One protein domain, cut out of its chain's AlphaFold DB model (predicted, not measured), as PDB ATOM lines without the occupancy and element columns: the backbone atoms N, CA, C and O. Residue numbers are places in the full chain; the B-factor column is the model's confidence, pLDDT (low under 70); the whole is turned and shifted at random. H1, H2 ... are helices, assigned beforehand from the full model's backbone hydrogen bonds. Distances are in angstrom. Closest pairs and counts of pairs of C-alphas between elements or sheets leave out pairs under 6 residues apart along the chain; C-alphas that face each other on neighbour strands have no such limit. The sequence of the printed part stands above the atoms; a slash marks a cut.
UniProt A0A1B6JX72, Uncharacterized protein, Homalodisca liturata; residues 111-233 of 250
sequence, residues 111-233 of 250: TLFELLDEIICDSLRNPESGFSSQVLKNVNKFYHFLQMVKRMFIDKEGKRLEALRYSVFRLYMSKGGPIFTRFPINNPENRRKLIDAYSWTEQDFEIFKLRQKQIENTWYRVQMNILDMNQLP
ATOM      1  N   THR A 111     147.047 303.715 205.513       90.12
ATOM      2  CA  THR A 111     146.135 303.730 206.665       90.12
ATOM      3  C   THR A 111     144.805 304.382 206.293       90.12
ATOM      4  O   THR A 111     144.718 305.099 205.303       90.12
ATOM      5  N   LEU A 112     143.764 304.189 207.112       91.19
ATOM      6  CA  LEU A 112     142.426 304.742 206.858       91.19
ATOM      7  C   LEU A 112     142.438 306.237 206.490       91.19
ATOM      8  O   LEU A 112     141.797 306.628 205.520       91.19
ATOM      9  N   PHE A 113     143.155 307.065 207.255       94.00
ATOM     10  CA  PHE A 113     143.229 308.501 206.982       94.00
ATOM     11  C   PHE A 113     144.071 308.830 205.747       94.00
ATOM     12  O   PHE A 113     143.699 309.741 205.020       94.00
ATOM     13  N   GLU A 114     145.160 308.099 205.487       91.62
ATOM     14  CA  GLU A 114     145.971 308.284 204.274       91.62
ATOM     15  C   GLU A 114     145.167 307.938 203.015       91.62
ATOM     16  O   GLU A 114     145.152 308.731 202.079       91.62
ATOM     17  N   LEU A 115     144.438 306.818 203.047       92.06
ATOM     18  CA  LEU A 115     143.586 306.355 201.956       92.06
ATOM     19  C   LEU A 115     142.423 307.321 201.696       92.06
ATOM     20  O   LEU A 115     142.150 307.668 200.553       92.06
ATOM     21  N   LEU A 116     141.725 307.765 202.748       94.50
ATOM     22  CA  LEU A 116     140.634 308.729 202.589       94.50
ATOM     23  C   LEU A 116     141.145 310.071 202.058       94.50
ATOM     24  O   LEU A 116     140.485 310.662 201.210       94.50
ATOM     25  N   ASP A 117     142.294 310.544 202.545       94.81
ATOM     26  CA  ASP A 117     142.916 311.781 202.069       94.81
ATOM     27  C   ASP A 117     143.277 311.688 200.582       94.81
ATOM     28  O   ASP A 117     142.938 312.595 199.829       94.81
ATOM     29  N   GLU A 118     143.882 310.576 200.151       91.75
ATOM     30  CA  GLU A 118     144.220 310.303 198.746       91.75
ATOM     31  C   GLU A 118     142.987 310.267 197.857       91.75
ATOM     32  O   GLU A 118     142.901 311.060 196.927       91.75
ATOM     33  N   ILE A 119     141.989 309.449 198.202       92.12
ATOM     34  CA  ILE A 119     140.756 309.338 197.415       92.12
ATOM     35  C   ILE A 119     140.094 310.711 197.249       92.12
ATOM     36  O   ILE A 119     139.681 311.067 196.152       92.12
ATOM     37  N   ILE A 120     139.992 311.503 198.322       94.38
ATOM     38  CA  ILE A 120     139.387 312.839 198.240       94.38
ATOM     39  C   ILE A 120     140.249 313.765 197.374       94.38
ATOM     40  O   ILE A 120     139.714 314.472 196.522       94.38
ATOM     41  N   CYS A 121     141.566 313.784 197.585       92.38
ATOM     42  CA  CYS A 121     142.488 314.606 196.804       92.38
ATOM     43  C   CYS A 121     142.424 314.291 195.311       92.38
ATOM     44  O   CYS A 121     142.356 315.222 194.506       92.38
ATOM     45  N   ASP A 122     142.436 313.014 194.950       91.06
ATOM     46  CA  ASP A 122     142.424 312.564 193.563       91.06
ATOM     47  C   ASP A 122     141.098 312.927 192.900       91.06
ATOM     48  O   ASP A 122     141.106 313.561 191.845       91.06
ATOM     49  N   SER A 123     139.969 312.686 193.576       91.81
ATOM     50  CA  SER A 123     138.650 313.093 193.081       91.81
ATOM     51  C   SER A 123     138.492 314.609 192.916       91.81
ATOM     52  O   SER A 123     137.681 315.049 192.105       91.81
ATOM     53  N   LEU A 124     139.214 315.432 193.681       92.44
ATOM     54  CA  LEU A 124     139.172 316.892 193.529       92.44
ATOM     55  C   LEU A 124     140.089 317.394 192.410       92.44
ATOM     56  O   LEU A 124     139.777 318.391 191.761       92.44
ATOM     57  N   ARG A 125     141.236 316.738 192.207       89.38
ATOM     58  CA  ARG A 125     142.225 317.117 191.187       89.38
ATOM     59  C   ARG A 125     141.807 316.666 189.792       89.38
ATOM     60  O   ARG A 125     141.943 317.444 188.850       89.38
ATOM     61  N   ASN A 126     141.285 315.447 189.696       89.25
ATOM     62  CA  ASN A 126     140.876 314.789 188.463       89.25
ATOM     63  C   ASN A 126     139.421 314.322 188.617       89.25
ATOM     64  O   ASN A 126     139.182 313.157 188.932       89.25
ATOM     65  N   PRO A 127     138.441 315.232 188.503       89.50
ATOM     66  CA  PRO A 127     137.057 314.870 188.739       89.50
ATOM     67  C   PRO A 127     136.475 314.065 187.569       89.50
ATOM     68  O   PRO A 127     136.588 314.469 186.414       89.50
ATOM     69  N   GLU A 128     135.830 312.943 187.885       85.19
ATOM     70  CA  GLU A 128     135.182 312.039 186.925       85.19
ATOM     71  C   GLU A 128     133.659 312.064 187.103       85.19
ATOM     72  O   GLU A 128     133.151 312.075 188.225       85.19
ATOM     73  N   SER A 129     132.894 312.054 186.012       81.56
ATOM     74  CA  SER A 129     131.433 312.120 186.099       81.56
ATOM     75  C   SER A 129     130.847 310.959 186.921       81.56
ATOM     76  O   SER A 129     131.307 309.823 186.872       81.56
ATOM     77  N   GLY A 130     129.832 311.257 187.741       73.38
ATOM     78  CA  GLY A 130     129.145 310.262 188.582       73.38
ATOM     79  C   GLY A 130     129.695 310.075 190.007       73.38
ATOM     80  O   GLY A 130     128.994 309.510 190.846       73.38
ATOM     81  N   PHE A 131     130.873 310.615 190.350       79.06
ATOM     82  CA  PHE A 131     131.476 310.442 191.690       79.06
ATOM     83  C   PHE A 131     131.234 311.596 192.681       79.06
ATOM     84  O   PHE A 131     131.661 311.528 193.834       79.06
ATOM     85  N   SER A 132     130.491 312.627 192.273       79.25
ATOM     86  CA  SER A 132     130.199 313.845 193.051       79.25
ATOM     87  C   SER A 132     129.807 313.585 194.515       79.25
ATOM     88  O   SER A 132     130.442 314.072 195.457       79.25
ATOM     89  N   SER A 133     128.787 312.748 194.729       80.69
ATOM     90  CA  SER A 133     128.253 312.444 196.064       80.69
ATOM     91  C   SER A 133     129.250 311.676 196.939       80.69
ATOM     92  O   SER A 133     129.254 311.810 198.168       80.69
ATOM     93  N   GLN A 134     130.139 310.901 196.315       87.94
ATOM     94  CA  GLN A 134     131.142 310.100 197.000       87.94
ATOM     95  C   GLN A 134     132.236 310.982 197.614       87.94
ATOM     96  O   GLN A 134     132.704 310.678 198.714       87.94
ATOM     97  N   VAL A 135     132.584 312.105 196.975       91.75
ATOM     98  CA  VAL A 135     133.569 313.065 197.500       91.75
ATOM     99  C   VAL A 135     133.100 313.632 198.837       91.75
ATOM    100  O   VAL A 135     133.774 313.465 199.855       91.75
ATOM    101  N   LEU A 136     131.902 314.223 198.879       91.25
ATOM    102  CA  LEU A 136     131.355 314.799 200.113       91.25
ATOM    103  C   LEU A 136     131.122 313.723 201.182       91.25
ATOM    104  O   LEU A 136     131.372 313.956 202.369       91.25
ATOM    105  N   LYS A 137     130.708 312.514 200.786       93.88
ATOM    106  CA  LYS A 137     130.588 311.368 201.699       93.88
ATOM    107  C   LYS A 137     131.933 310.994 202.324       93.88
ATOM    108  O   LYS A 137     131.988 310.761 203.531       93.88
ATOM    109  N   ASN A 138     133.012 310.965 201.546       94.62
ATOM    110  CA  ASN A 138     134.351 310.652 202.041       94.62
ATOM    111  C   ASN A 138     134.910 311.764 202.935       94.62
ATOM    112  O   ASN A 138     135.447 311.460 203.998       94.62
ATOM    113  N   VAL A 139     134.685 313.035 202.594       95.81
ATOM    114  CA  VAL A 139     135.023 314.183 203.457       95.81
ATOM    115  C   VAL A 139     134.297 314.089 204.802       95.81
ATOM    116  O   VAL A 139     134.905 314.246 205.863       95.81
ATOM    117  N   ASN A 140     133.001 313.769 204.788       95.62
ATOM    118  CA  ASN A 140     132.218 313.589 206.010       95.62
ATOM    119  C   ASN A 140     132.703 312.387 206.836       95.62
ATOM    120  O   ASN A 140     132.793 312.492 208.061       95.62
ATOM    121  N   LYS A 141     133.062 311.266 206.195       96.12
ATOM    122  CA  LYS A 141     133.676 310.112 206.874       96.12
ATOM    123  C   LYS A 141     135.004 310.489 207.525       96.12
ATOM    124  O   LYS A 141     135.212 310.163 208.692       96.12
ATOM    125  N   PHE A 142     135.870 311.203 206.807       97.06
ATOM    126  CA  PHE A 142     137.143 311.690 207.336       97.06
ATOM    127  C   PHE A 142     136.910 312.527 208.596       97.06
ATOM    128  O   PHE A 142     137.489 312.256 209.651       97.06
ATOM    129  N   TYR A 143     136.006 313.507 208.516       96.88
ATOM    130  CA  TYR A 143     135.654 314.350 209.655       96.88
ATOM    131  C   TYR A 143     135.102 313.542 210.835       96.88
ATOM    132  O   TYR A 143     135.507 313.766 211.976       96.88
ATOM    133  N   HIS A 144     134.215 312.581 210.574       95.88
ATOM    134  CA  HIS A 144     133.640 311.722 211.605       95.88
ATOM    135  C   HIS A 144     134.718 310.938 212.362       95.88
ATOM    136  O   HIS A 144     134.768 310.988 213.592       95.88
ATOM    137  N   PHE A 145     135.626 310.275 211.644       95.44
ATOM    138  CA  PHE A 145     136.724 309.542 212.271       95.44
ATOM    139  C   PHE A 145     137.661 310.465 213.049       95.44
ATOM    140  O   PHE A 145     138.099 310.117 214.146       95.44
ATOM    141  N   LEU A 146     137.935 311.664 212.534       95.38
ATOM    142  CA  LEU A 146     138.778 312.632 213.230       95.38
ATOM    143  C   LEU A 146     138.125 313.119 214.535       95.38
ATOM    144  O   LEU A 146     138.795 313.240 215.562       95.38
ATOM    145  N   GLN A 147     136.806 313.329 214.529       94.88
ATOM    146  CA  GLN A 147     136.035 313.636 215.737       94.88
ATOM    147  C   GLN A 147     136.062 312.486 216.744       94.88
ATOM    148  O   GLN A 147     136.200 312.731 217.942       94.88
ATOM    149  N   MET A 148     135.985 311.232 216.286       93.56
ATOM    150  CA  MET A 148     136.146 310.079 217.173       93.56
ATOM    151  C   MET A 148     137.522 310.079 217.845       93.56
ATOM    152  O   MET A 148     137.605 309.848 219.048       93.56
ATOM    153  N   VAL A 149     138.596 310.375 217.105       92.25
ATOM    154  CA  VAL A 149     139.951 310.475 217.680       92.25
ATOM    155  C   VAL A 149     140.018 311.571 218.734       92.25
ATOM    156  O   VAL A 149     140.495 311.317 219.840       92.25
ATOM    157  N   LYS A 150     139.487 312.762 218.432       92.56
ATOM    158  CA  LYS A 150     139.399 313.851 219.408       92.56
ATOM    159  C   LYS A 150     138.683 313.389 220.684       92.56
ATOM    160  O   LYS A 150     139.235 313.553 221.768       92.56
ATOM    161  N   ARG A 151     137.510 312.765 220.563       91.00
ATOM    162  CA  ARG A 151     136.739 312.287 221.722       91.00
ATOM    163  C   ARG A 151     137.511 311.266 222.554       91.00
ATOM    164  O   ARG A 151     137.677 311.450 223.752       91.00
ATOM    165  N   MET A 152     138.056 310.237 221.909       89.00
ATOM    166  CA  MET A 152     138.752 309.142 222.594       89.00
ATOM    167  C   MET A 152     140.025 309.575 223.315       89.00
ATOM    168  O   MET A 152     140.322 309.070 224.400       89.00
ATOM    169  N   PHE A 153     140.803 310.464 222.701       83.12
ATOM    170  CA  PHE A 153     142.181 310.700 223.127       83.12
ATOM    171  C   PHE A 153     142.434 312.104 223.676       83.12
ATOM    172  O   PHE A 153     143.351 312.262 224.477       83.12
ATOM    173  N   ILE A 154     141.616 313.095 223.312       87.19
ATOM    174  CA  ILE A 154     141.680 314.442 223.897       87.19
ATOM    175  C   ILE A 154     140.624 314.580 224.987       87.19
ATOM    176  O   ILE A 154     140.963 314.868 226.131       87.19
ATOM    177  N   ASP A 155     139.358 314.322 224.650       87.44
ATOM    178  CA  ASP A 155     138.255 314.473 225.608       87.44
ATOM    179  C   ASP A 155     138.206 313.298 226.615       87.44
ATOM    180  O   ASP A 155     137.555 313.391 227.649       87.44
ATOM    181  N   LYS A 156     138.967 312.219 226.355       86.62
ATOM    182  CA  LYS A 156     139.053 310.985 227.163       86.62
ATOM    183  C   LYS A 156     137.709 310.257 227.305       86.62
ATOM    184  O   LYS A 156     137.460 309.589 228.307       86.62
ATOM    185  N   GLU A 157     136.873 310.340 226.276       86.88
ATOM    186  CA  GLU A 157     135.537 309.747 226.225       86.88
ATOM    187  C   GLU A 157     135.479 308.505 225.325       86.88
ATOM    188  O   GLU A 157     136.001 308.482 224.210       86.88
ATOM    189  N   GLY A 158     134.746 307.481 225.763       84.56
ATOM    190  CA  GLY A 158     134.448 306.301 224.950       84.56
ATOM    191  C   GLY A 158     135.574 305.262 224.866       84.56
ATOM    192  O   GLY A 158     136.595 305.327 225.549       84.56
ATOM    193  N   LYS A 159     135.352 304.235 224.038       85.81
ATOM    194  CA  LYS A 159     136.279 303.106 223.876       85.81
ATOM    195  C   LYS A 159     137.467 303.514 223.012       85.81
ATOM    196  O   LYS A 159     137.265 303.897 221.870       85.81
ATOM    197  N   ARG A 160     138.693 303.329 223.510       83.38
ATOM    198  CA  ARG A 160     139.924 303.609 222.754       83.38
ATOM    199  C   ARG A 160     140.111 302.637 221.587       83.38
ATOM    200  O   ARG A 160     140.062 301.421 221.765       83.38
ATOM    201  N   LEU A 161     140.367 303.191 220.403       86.50
ATOM    202  CA  LEU A 161     140.696 302.459 219.180       86.50
ATOM    203  C   LEU A 161     142.123 302.812 218.743       86.50
ATOM    204  O   LEU A 161     142.339 303.785 218.018       86.50
ATOM    205  N   GLU A 162     143.102 302.019 219.181       83.62
ATOM    206  CA  GLU A 162     144.527 302.289 218.921       83.62
ATOM    207  C   GLU A 162     144.872 302.292 217.423       83.62
ATOM    208  O   GLU A 162     145.676 303.110 216.986       83.62
ATOM    209  N   ALA A 163     144.207 301.465 216.606       85.19
ATOM    210  CA  ALA A 163     144.388 301.482 215.150       85.19
ATOM    211  C   ALA A 163     144.000 302.837 214.524       85.19
ATOM    212  O   ALA A 163     144.683 303.332 213.628       85.19
ATOM    213  N   LEU A 164     142.936 303.474 215.032       87.44
ATOM    214  CA  LEU A 164     142.495 304.777 214.534       87.44
ATOM    215  C   LEU A 164     143.476 305.881 214.946       87.44
ATOM    216  O   LEU A 164     143.855 306.712 214.121       87.44
ATOM    217  N   ARG A 165     143.963 305.839 216.189       85.00
ATOM    218  CA  ARG A 165     145.030 306.729 216.661       85.00
ATOM    219  C   ARG A 165     146.307 306.575 215.841       85.00
ATOM    220  O   ARG A 165     146.877 307.578 215.415       85.00
ATOM    221  N   TYR A 166     146.729 305.337 215.586       85.44
ATOM    222  CA  TYR A 166     147.895 305.050 214.758       85.44
ATOM    223  C   TYR A 166     147.743 305.637 213.353       85.44
ATOM    224  O   TYR A 166     148.676 306.260 212.857       85.44
ATOM    225  N   SER A 167     146.559 305.528 212.740       89.75
ATOM    226  CA  SER A 167     146.319 306.104 211.409       89.75
ATOM    227  C   SER A 167     146.420 307.637 211.371       89.75
ATOM    228  O   SER A 167     146.974 308.182 210.421       89.75
ATOM    229  N   VAL A 168     145.981 308.343 212.423       90.31
ATOM    230  CA  VAL A 168     146.197 309.800 212.549       90.31
ATOM    231  C   VAL A 168     147.675 310.125 212.696       90.31
ATOM    232  O   VAL A 168     148.177 311.034 212.037       90.31
ATOM    233  N   PHE A 169     148.378 309.392 213.558       87.19
ATOM    234  CA  PHE A 169     149.803 309.611 213.766       87.19
ATOM    235  C   PHE A 169     150.604 309.385 212.485       87.19
ATOM    236  O   PHE A 169     151.437 310.213 212.132       87.19
ATOM    237  N   ARG A 170     150.300 308.312 211.751       86.50
ATOM    238  CA  ARG A 170     150.856 308.034 210.425       86.50
ATOM    239  C   ARG A 170     150.636 309.199 209.471       86.50
ATOM    240  O   ARG A 170     151.626 309.726 208.983       86.50
ATOM    241  N   LEU A 171     149.390 309.653 209.295       90.31
ATOM    242  CA  LEU A 171     149.074 310.786 208.417       90.31
ATOM    243  C   LEU A 171     149.860 312.053 208.796       90.31
ATOM    244  O   LEU A 171     150.342 312.786 207.933       90.31
ATOM    245  N   TYR A 172     150.014 312.316 210.093       88.81
ATOM    246  CA  TYR A 172     150.814 313.437 210.569       88.81
ATOM    247  C   TYR A 172     152.303 313.282 210.232       88.81
ATOM    248  O   TYR A 172     152.915 314.220 209.731       88.81
ATOM    249  N   MET A 173     152.881 312.103 210.459       83.31
ATOM    250  CA  MET A 173     154.297 311.844 210.190       83.31
ATOM    251  C   MET A 173     154.616 311.785 208.690       83.31
ATOM    252  O   MET A 173     155.713 312.176 208.293       83.31
ATOM    253  N   SER A 174     153.683 311.305 207.861       83.31
ATOM    254  CA  SER A 174     153.875 311.157 206.415       83.31
ATOM    255  C   SER A 174     153.576 312.444 205.644       83.31
ATOM    256  O   SER A 174     154.382 312.850 204.809       83.31
ATOM    257  N   LYS A 175     152.450 313.108 205.933       83.75
ATOM    258  CA  LYS A 175     151.935 314.249 205.146       83.75
ATOM    259  C   LYS A 175     151.833 315.559 205.937       83.75
ATOM    260  O   LYS A 175     151.529 316.609 205.370       83.75
ATOM    261  N   GLY A 176     152.075 315.537 207.248       84.88
ATOM    262  CA  GLY A 176     151.883 316.704 208.118       84.88
ATOM    263  C   GLY A 176     150.410 317.063 208.354       84.88
ATOM    264  O   GLY A 176     150.125 318.114 208.927       84.88
ATOM    265  N   GLY A 177     149.479 316.217 207.906       90.19
ATOM    266  CA  GLY A 177     148.034 316.429 207.970       90.19
ATOM    267  C   GLY A 177     147.307 316.148 206.657       90.19
ATOM    268  O   GLY A 177     147.951 315.776 205.677       90.19
ATOM    269  N   PRO A 178     145.970 316.296 206.646       93.94
ATOM    270  CA  PRO A 178     145.175 316.081 205.446       93.94
ATOM    271  C   PRO A 178     145.534 317.110 204.375       93.94
ATOM    272  O   PRO A 178     145.549 318.317 204.630       93.94
ATOM    273  N   ILE A 179     145.830 316.633 203.174       92.62
ATOM    274  CA  ILE A 179     146.219 317.464 202.039       92.62
ATOM    275  C   ILE A 179     144.978 318.068 201.382       92.62
ATOM    276  O   ILE A 179     145.028 319.224 200.956       92.62
ATOM    277  N   PHE A 180     143.847 317.350 201.343       92.75
ATOM    278  CA  PHE A 180     142.648 317.848 200.651       92.75
ATOM    279  C   PHE A 180     142.071 319.118 201.290       92.75
ATOM    280  O   PHE A 180     141.373 319.880 200.621       92.75
ATOM    281  N   THR A 181     142.360 319.401 202.569       91.56
ATOM    282  CA  THR A 181     141.897 320.651 203.197       91.56
ATOM    283  C   THR A 181     142.579 321.879 202.604       91.56
ATOM    284  O   THR A 181     141.999 322.956 202.594       91.56
ATOM    285  N   ARG A 182     143.768 321.699 202.020       89.69
ATOM    286  CA  ARG A 182     144.537 322.746 201.339       89.69
ATOM    287  C   ARG A 182     144.201 322.852 199.851       89.69
ATOM    288  O   ARG A 182     144.834 323.634 199.145       89.69
ATOM    289  N   PHE A 183     143.252 322.056 199.349       92.44
ATOM    290  CA  PHE A 183     142.839 322.125 197.952       92.44
ATOM    291  C   PHE A 183     142.235 323.511 197.658       92.44
ATOM    292  O   PHE A 183     141.278 323.902 198.336       92.44
ATOM    293  N   PRO A 184     142.765 324.267 196.673       91.81
ATOM    294  CA  PRO A 184     142.344 325.638 196.416       91.81
ATOM    295  C   PRO A 184     141.017 325.649 195.656       91.81
ATOM    296  O   PRO A 184     140.969 325.847 194.442       91.81
ATOM    297  N   ILE A 185     139.923 325.442 196.391       90.69
ATOM    298  CA  ILE A 185     138.587 325.326 195.807       90.69
ATOM    299  C   ILE A 185     138.036 326.651 195.274       90.69
ATOM    300  O   ILE A 185     137.089 326.656 194.507       90.69
ATOM    301  N   ASN A 186     138.631 327.782 195.648       89.25
ATOM    302  CA  ASN A 186     138.263 329.086 195.096       89.25
ATOM    303  C   ASN A 186     138.973 329.395 193.771       89.25
ATOM    304  O   ASN A 186     138.654 330.405 193.152       89.25
ATOM    305  N   ASN A 187     139.928 328.563 193.337       94.69
ATOM    306  CA  ASN A 187     140.563 328.747 192.037       94.69
ATOM    307  C   ASN A 187     139.497 328.568 190.930       94.69
ATOM    308  O   ASN A 187     138.851 327.515 190.906       94.69
ATOM    309  N   PRO A 188     139.312 329.554 190.026       94.12
ATOM    310  CA  PRO A 188     138.314 329.488 188.959       94.12
ATOM    311  C   PRO A 188     138.405 328.223 188.100       94.12
ATOM    312  O   PRO A 188     137.375 327.645 187.764       94.12
ATOM    313  N   GLU A 189     139.615 327.748 187.795       94.38
ATOM    314  CA  GLU A 189     139.825 326.542 186.986       94.38
ATOM    315  C   GLU A 189     139.335 325.286 187.710       94.38
ATOM    316  O   GLU A 189     138.630 324.464 187.128       94.38
ATOM    317  N   ASN A 190     139.653 325.157 189.000       93.31
ATOM    318  CA  ASN A 190     139.197 324.030 189.813       93.31
ATOM    319  C   ASN A 190     137.680 324.055 189.985       93.31
ATOM    320  O   ASN A 190     137.037 323.016 189.870       93.31
ATOM    321  N   ARG A 191     137.097 325.237 190.227       94.56
ATOM    322  CA  ARG A 191     135.639 325.388 190.314       94.56
ATOM    323  C   ARG A 191     134.972 324.944 189.028       94.56
ATOM    324  O   ARG A 191     134.025 324.173 189.096       94.56
ATOM    325  N   ARG A 192     135.487 325.385 187.878       94.25
ATOM    326  CA  ARG A 192     134.948 325.012 186.570       94.25
ATOM    327  C   ARG A 192     134.972 323.499 186.364       94.25
ATOM    328  O   ARG A 192     133.925 322.927 186.114       94.25
ATOM    329  N   LYS A 193     136.112 322.842 186.606       93.88
ATOM    330  CA  LYS A 193     136.231 321.375 186.504       93.88
ATOM    331  C   LYS A 193     135.225 320.635 187.388       93.88
ATOM    332  O   LYS A 193     134.639 319.650 186.958       93.88
ATOM    333  N   LEU A 194     135.023 321.103 188.620       93.81
ATOM    334  CA  LEU A 194     134.076 320.493 189.557       93.81
ATOM    335  C   LEU A 194     132.615 320.760 189.158       93.81
ATOM    336  O   LEU A 194     131.772 319.888 189.334       93.81
ATOM    337  N   ILE A 195     132.307 321.928 188.594       94.06
ATOM    338  CA  ILE A 195     130.982 322.215 188.027       94.06
ATOM    339  C   ILE A 195     130.725 321.296 186.830       94.06
ATOM    340  O   ILE A 195     129.692 320.639 186.790       94.06
ATOM    341  N   ASP A 196     131.679 321.197 185.907       92.56
ATOM    342  CA  ASP A 196     131.518 320.441 184.663       92.56
ATOM    343  C   ASP A 196     131.408 318.927 184.920       92.56
ATOM    344  O   ASP A 196     130.563 318.256 184.333       92.56
ATOM    345  N   ALA A 197     132.235 318.376 185.816       92.44
ATOM    346  CA  ALA A 197     132.271 316.935 186.078       92.44
ATOM    347  C   ALA A 197     131.249 316.468 187.128       92.44
ATOM    348  O   ALA A 197     130.714 315.362 187.030       92.44
ATOM    349  N   TYR A 198     130.989 317.274 188.161       93.38
ATOM    350  CA  TYR A 198     130.162 316.872 189.303       93.38
ATOM    351  C   TYR A 198     128.832 317.609 189.416       93.38
ATOM    352  O   TYR A 198     128.062 317.297 190.332       93.38
ATOM    353  N   SER A 199     128.569 318.578 188.537       92.31
ATOM    354  CA  SER A 199     127.398 319.458 188.601       92.31
ATOM    355  C   SER A 199     127.270 320.174 189.952       92.31
ATOM    356  O   SER A 199     126.162 320.387 190.444       92.31
ATOM    357  N   TRP A 200     128.401 320.509 190.586       93.00
ATOM    358  CA  TRP A 200     128.403 321.167 191.895       93.00
ATOM    359  C   TRP A 200     127.780 322.557 191.831       93.00
ATOM    360  O   TRP A 200     128.135 323.394 191.001       93.00
ATOM    361  N   THR A 201     126.880 322.815 192.772       93.69
ATOM    362  CA  THR A 201     126.248 324.115 192.991       93.69
ATOM    363  C   THR A 201     127.064 324.959 193.973       93.69
ATOM    364  O   THR A 201     127.935 324.448 194.679       93.69
ATOM    365  N   GLU A 202     126.756 326.257 194.099       94.19
ATOM    366  CA  GLU A 202     127.389 327.099 195.134       94.19
ATOM    367  C   GLU A 202     127.201 326.519 196.542       94.19
ATOM    368  O   GLU A 202     128.092 326.620 197.382       94.19
ATOM    369  N   GLN A 203     126.067 325.860 196.795       93.50
ATOM    370  CA  GLN A 203     125.802 325.225 198.082       93.50
ATOM    371  C   GLN A 203     126.799 324.094 198.367       93.50
ATOM    372  O   GLN A 203     127.302 324.005 199.486       93.50
ATOM    373  N   ASP A 204     127.145 323.281 197.367       92.94
ATOM    374  CA  ASP A 204     128.130 322.201 197.513       92.94
ATOM    375  C   ASP A 204     129.522 322.754 197.823       92.94
ATOM    376  O   ASP A 204     130.215 322.254 198.717       92.94
ATOM    377  N   PHE A 205     129.906 323.845 197.152       94.69
ATOM    378  CA  PHE A 205     131.154 324.552 197.431       94.69
ATOM    379  C   PHE A 205     131.198 325.088 198.865       94.69
ATOM    380  O   PHE A 205     132.202 324.904 199.557       94.69
ATOM    381  N   GLU A 206     130.122 325.711 199.345       94.56
ATOM    382  CA  GLU A 206     130.044 326.216 200.720       94.56
ATOM    383  C   GLU A 206     130.054 325.088 201.761       94.56
ATOM    384  O   GLU A 206     130.771 325.174 202.765       94.56
ATOM    385  N   ILE A 207     129.343 323.985 201.507       93.75
ATOM    386  CA  ILE A 207     129.376 322.786 202.356       93.75
ATOM    387  C   ILE A 207     130.803 322.243 202.438       93.75
ATOM    388  O   ILE A 207     131.301 321.957 203.532       93.75
ATOM    389  N   PHE A 208     131.483 322.120 201.299       94.44
ATOM    390  CA  PHE A 208     132.847 321.615 201.254       94.44
ATOM    391  C   PHE A 208     133.822 322.536 202.000       94.44
ATOM    392  O   PHE A 208     134.572 322.053 202.849       94.44
ATOM    393  N   LYS A 209     133.767 323.858 201.780       94.88
ATOM    394  CA  LYS A 209     134.592 324.846 202.507       94.88
ATOM    395  C   LYS A 209     134.369 324.774 204.015       94.88
ATOM    396  O   LYS A 209     135.326 324.771 204.796       94.88
ATOM    397  N   LEU A 210     133.109 324.684 204.444       95.06
ATOM    398  CA  LEU A 210     132.768 324.532 205.854       95.06
ATOM    399  C   LEU A 210     133.405 323.265 206.434       95.06
ATOM    400  O   LEU A 210     133.975 323.306 207.529       95.06
ATOM    401  N   ARG A 211     133.352 322.146 205.701       94.94
ATOM    402  CA  ARG A 211     133.985 320.891 206.121       94.94
ATOM    403  C   ARG A 211     135.504 320.971 206.138       94.94
ATOM    404  O   ARG A 211     136.079 320.521 207.127       94.94
ATOM    405  N   GLN A 212     136.151 321.588 205.148       95.25
ATOM    406  CA  GLN A 212     137.599 321.831 205.175       95.25
ATOM    407  C   GLN A 212     137.987 322.574 206.459       95.25
ATOM    408  O   GLN A 212     138.801 322.075 207.233       95.25
ATOM    409  N   LYS A 213     137.308 323.685 206.769       95.12
ATOM    410  CA  LYS A 213     137.567 324.480 207.980       95.12
ATOM    411  C   LYS A 213     137.348 323.687 209.272       95.12
ATOM    412  O   LYS A 213     138.120 323.804 210.225       95.12
ATOM    413  N   GLN A 214     136.286 322.886 209.347       95.88
ATOM    414  CA  GLN A 214     136.014 322.047 210.520       95.88
ATOM    415  C   GLN A 214     137.078 320.962 210.710       95.88
ATOM    416  O   GLN A 214     137.500 320.710 211.843       95.88
ATOM    417  N   ILE A 215     137.519 320.339 209.618       96.56
ATOM    418  CA  ILE A 215     138.568 319.320 209.631       96.56
ATOM    419  C   ILE A 215     139.896 319.953 210.032       96.56
ATOM    420  O   ILE A 215     140.529 319.427 210.937       96.56
ATOM    421  N   GLU A 216     140.270 321.106 209.479       94.69
ATOM    422  CA  GLU A 216     141.495 321.826 209.854       94.69
ATOM    423  C   GLU A 216     141.519 322.203 211.333       94.69
ATOM    424  O   GLU A 216     142.489 321.918 212.034       94.69
ATOM    425  N   ASN A 217     140.424 322.766 211.848       94.00
ATOM    426  CA  ASN A 217     140.320 323.124 213.262       94.00
ATOM    427  C   ASN A 217     140.425 321.900 214.178       94.00
ATOM    428  O   ASN A 217     141.059 321.949 215.235       94.00
ATOM    429  N   THR A 218     139.784 320.796 213.791       93.94
ATOM    430  CA  THR A 218     139.820 319.555 214.575       93.94
ATOM    431  C   THR A 218     141.204 318.923 214.499       93.94
ATOM    432  O   THR A 218     141.748 318.518 215.524       93.94
ATOM    433  N   TRP A 219     141.800 318.905 213.309       94.12
ATOM    434  CA  TRP A 219     143.141 318.401 213.062       94.12
ATOM    435  C   TRP A 219     144.168 319.166 213.883       94.12
ATOM    436  O   TRP A 219     144.967 318.546 214.568       94.12
ATOM    437  N   TYR A 220     144.092 320.497 213.906       91.06
ATOM    438  CA  TYR A 220     144.980 321.324 214.713       91.06
ATOM    439  C   TYR A 220     144.922 320.947 216.201       91.06
ATOM    440  O   TYR A 220     145.955 320.768 216.842       91.06
ATOM    441  N   ARG A 221     143.719 320.741 216.757       89.50
ATOM    442  CA  ARG A 221     143.567 320.285 218.151       89.50
ATOM    443  C   ARG A 221     144.190 318.910 218.370       89.50
ATOM    444  O   ARG A 221     144.901 318.720 219.352       89.50
ATOM    445  N   VAL A 222     143.929 317.970 217.465       89.88
ATOM    446  CA  VAL A 222     144.488 316.611 217.500       89.88
ATOM    447  C   VAL A 222     146.016 316.652 217.415       89.88
ATOM    448  O   VAL A 222     146.686 316.034 218.234       89.88
ATOM    449  N   GLN A 223     146.572 317.451 216.507       86.56
ATOM    450  CA  GLN A 223     148.005 317.645 216.326       86.56
ATOM    451  C   GLN A 223     148.670 318.218 217.582       86.56
ATOM    452  O   GLN A 223     149.696 317.699 218.009       86.56
ATOM    453  N   MET A 224     148.086 319.240 218.214       84.12
ATOM    454  CA  MET A 224     148.646 319.827 219.440       84.12
ATOM    455  C   MET A 224     148.707 318.837 220.608       84.12
ATOM    456  O   MET A 224     149.536 318.996 221.494       84.12
ATOM    457  N   ASN A 225     147.867 317.802 220.587       83.12
ATOM    458  CA  ASN A 225     147.851 316.748 221.598       83.12
ATOM    459  C   ASN A 225     148.527 315.459 221.113       83.12
ATOM    460  O   ASN A 225     148.525 314.467 221.830       83.12
ATOM    461  N   ILE A 226     149.107 315.425 219.908       77.75
ATOM    462  CA  ILE A 226     149.565 314.171 219.293       77.75
ATOM    463  C   ILE A 226     150.701 313.508 220.062       77.75
ATOM    464  O   ILE A 226     150.789 312.284 220.088       77.75
ATOM    465  N   LEU A 227     151.531 314.307 220.731       66.50
ATOM    466  CA  LEU A 227     152.592 313.820 221.603       66.50
ATOM    467  C   LEU A 227     152.026 313.210 222.888       66.50
ATOM    468  O   LEU A 227     152.456 312.126 223.266       66.50
ATOM    469  N   ASP A 228     151.015 313.835 223.492       67.75
ATOM    470  CA  ASP A 228     150.335 313.320 224.687       67.75
ATOM    471  C   ASP A 228     149.518 312.070 224.380       67.75
ATOM    472  O   ASP A 228     149.537 311.105 225.143       67.75
ATOM    473  N   MET A 229     148.871 312.041 223.212       64.69
ATOM    474  CA  MET A 229     148.262 310.827 222.691       64.69
ATOM    475  C   MET A 229     149.325 309.740 222.554       64.69
ATOM    476  O   MET A 229     149.041 308.609 222.912       64.69
ATOM    477  N   ASN A 230     150.543 310.071 222.103       61.88
ATOM    478  CA  ASN A 230     151.633 309.130 221.831       61.88
ATOM    479  C   ASN A 230     152.582 308.794 222.975       61.88
ATOM    480  O   ASN A 230     153.495 307.989 222.768       61.88
ATOM    481  N   GLN A 231     152.319 309.276 224.189       59.72
ATOM    482  CA  GLN A 231     152.913 308.692 225.384       59.72
ATOM    483  C   GLN A 231     152.328 307.283 225.571       59.72
ATOM    484  O   GLN A 231     151.304 307.066 226.214       59.72
ATOM    485  N   LEU A 232     152.957 306.304 224.917       45.91
ATOM    486  CA  LEU A 232     152.684 304.891 225.135       45.91
ATOM    487  C   LEU A 232     152.923 304.594 226.622       45.91
ATOM    488  O   LEU A 232     153.965 305.004 227.149       45.91
ATOM    489  N   PRO A 233     152.046 303.840 227.310       40.81
ATOM    490  CA  PRO A 233     152.504 303.152 228.501       40.81
ATOM    491  C   PRO A 233     153.703 302.315 228.059       40.81
ATOM    492  O   PRO A 233     153.582 301.462 227.177       40.81
TER     493      PRO A 233
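AT A GLANCE: This is residues 111 to 233 of the 250 residues of an uncharacterized protein of Homalodisca liturata (UniProt A0A1B6JX72). Two long helices, H2 and H5, lie side by side along the long axis of a rod and make its middle, with H1 folded back along one half of H2 as a helical hairpin and H3 crossing the other half of H2. H4 lies across one end of the rod, near the start of H2 and H5, while little H6 and the last printed residues lie at the other end. The printed part has 123 residues, with six named helices in the order H1 to H6 and no named strand, an all helix class. It is compact, with a radius of gyration of the C-alphas of 15.3 A, and spans 51 by 23 by 22 A.

HOW THE PARTS SIT: Begin with H2, residues 132 to 154, the hub, which touches three other helices. Look first at H5, residues 202 to 224: it touches H2 at a shallow tilt of 25 degrees, running the same way, and their closest C-alphas, those of Tyr 143 and Ile 215, are 5.8 A apart. H1, residues 112 to 125, touches residues 135 to 142 alone of H2, the closest C-alphas being those of Ile 120 and Val 135 at 5.9 A. These two form a hairpin and run opposite ways at a shallow tilt of 32 degrees, only just short of steep. Farther along, H3, residues 162 to 175, touches H2 between residues 164 to 168 of H3 and 145 to 149 of H2. Their closest C-alphas, Val 149 and Arg 165, are 6.4 A apart, and the steep tilt of 67 degrees is only just short of about perpendicular. H3 also touches residues 112 to 114 alone of H1, where the C-alphas of Glu 114 and Leu 171 are closest at 5.7 A. The packing is part aligned, part crossed: two of these four touching pairs are at a shallow tilt. H4, residues 188 to 198, is close to but not clearly touching H1, about perpendicular at 77 degrees, with C-alphas 124 and 194 closest at 7.4 A. H1 and H5 are apart. H6, residues 226 to 229, and H5 meet only through their link. Every O i to N i+4 pair is within hydrogen-bond range in H1, H3, H4 and H5, and 18 of 19 are in H2; H6 is too short for such a pair, and its one O i to N i+3 pair is not within range.

IN THESE COORDINATES: Find C-alpha 132 at (130.199, 313.845, 193.051); from there H2 runs 32.9 A to C-alpha 154 at (141.680, 314.442, 223.897). H5 runs 33.1 A, from C-alpha 202 to C-alpha 224 at (148.646, 319.827, 219.440). H1 measures 20.0 A, H3 19.7 A, H4 15.0 A and H6 4.9 A.

THE WHOLE: The two C-alphas farthest apart, those of Asp 196 and Pro 233, are 51.6 A apart. The printed part has no cut. The link from H3 to H4, residues 176 to 187, is long. Residues 227 to 233 have pLDDT under 70; the mean of the printed part is 88.8.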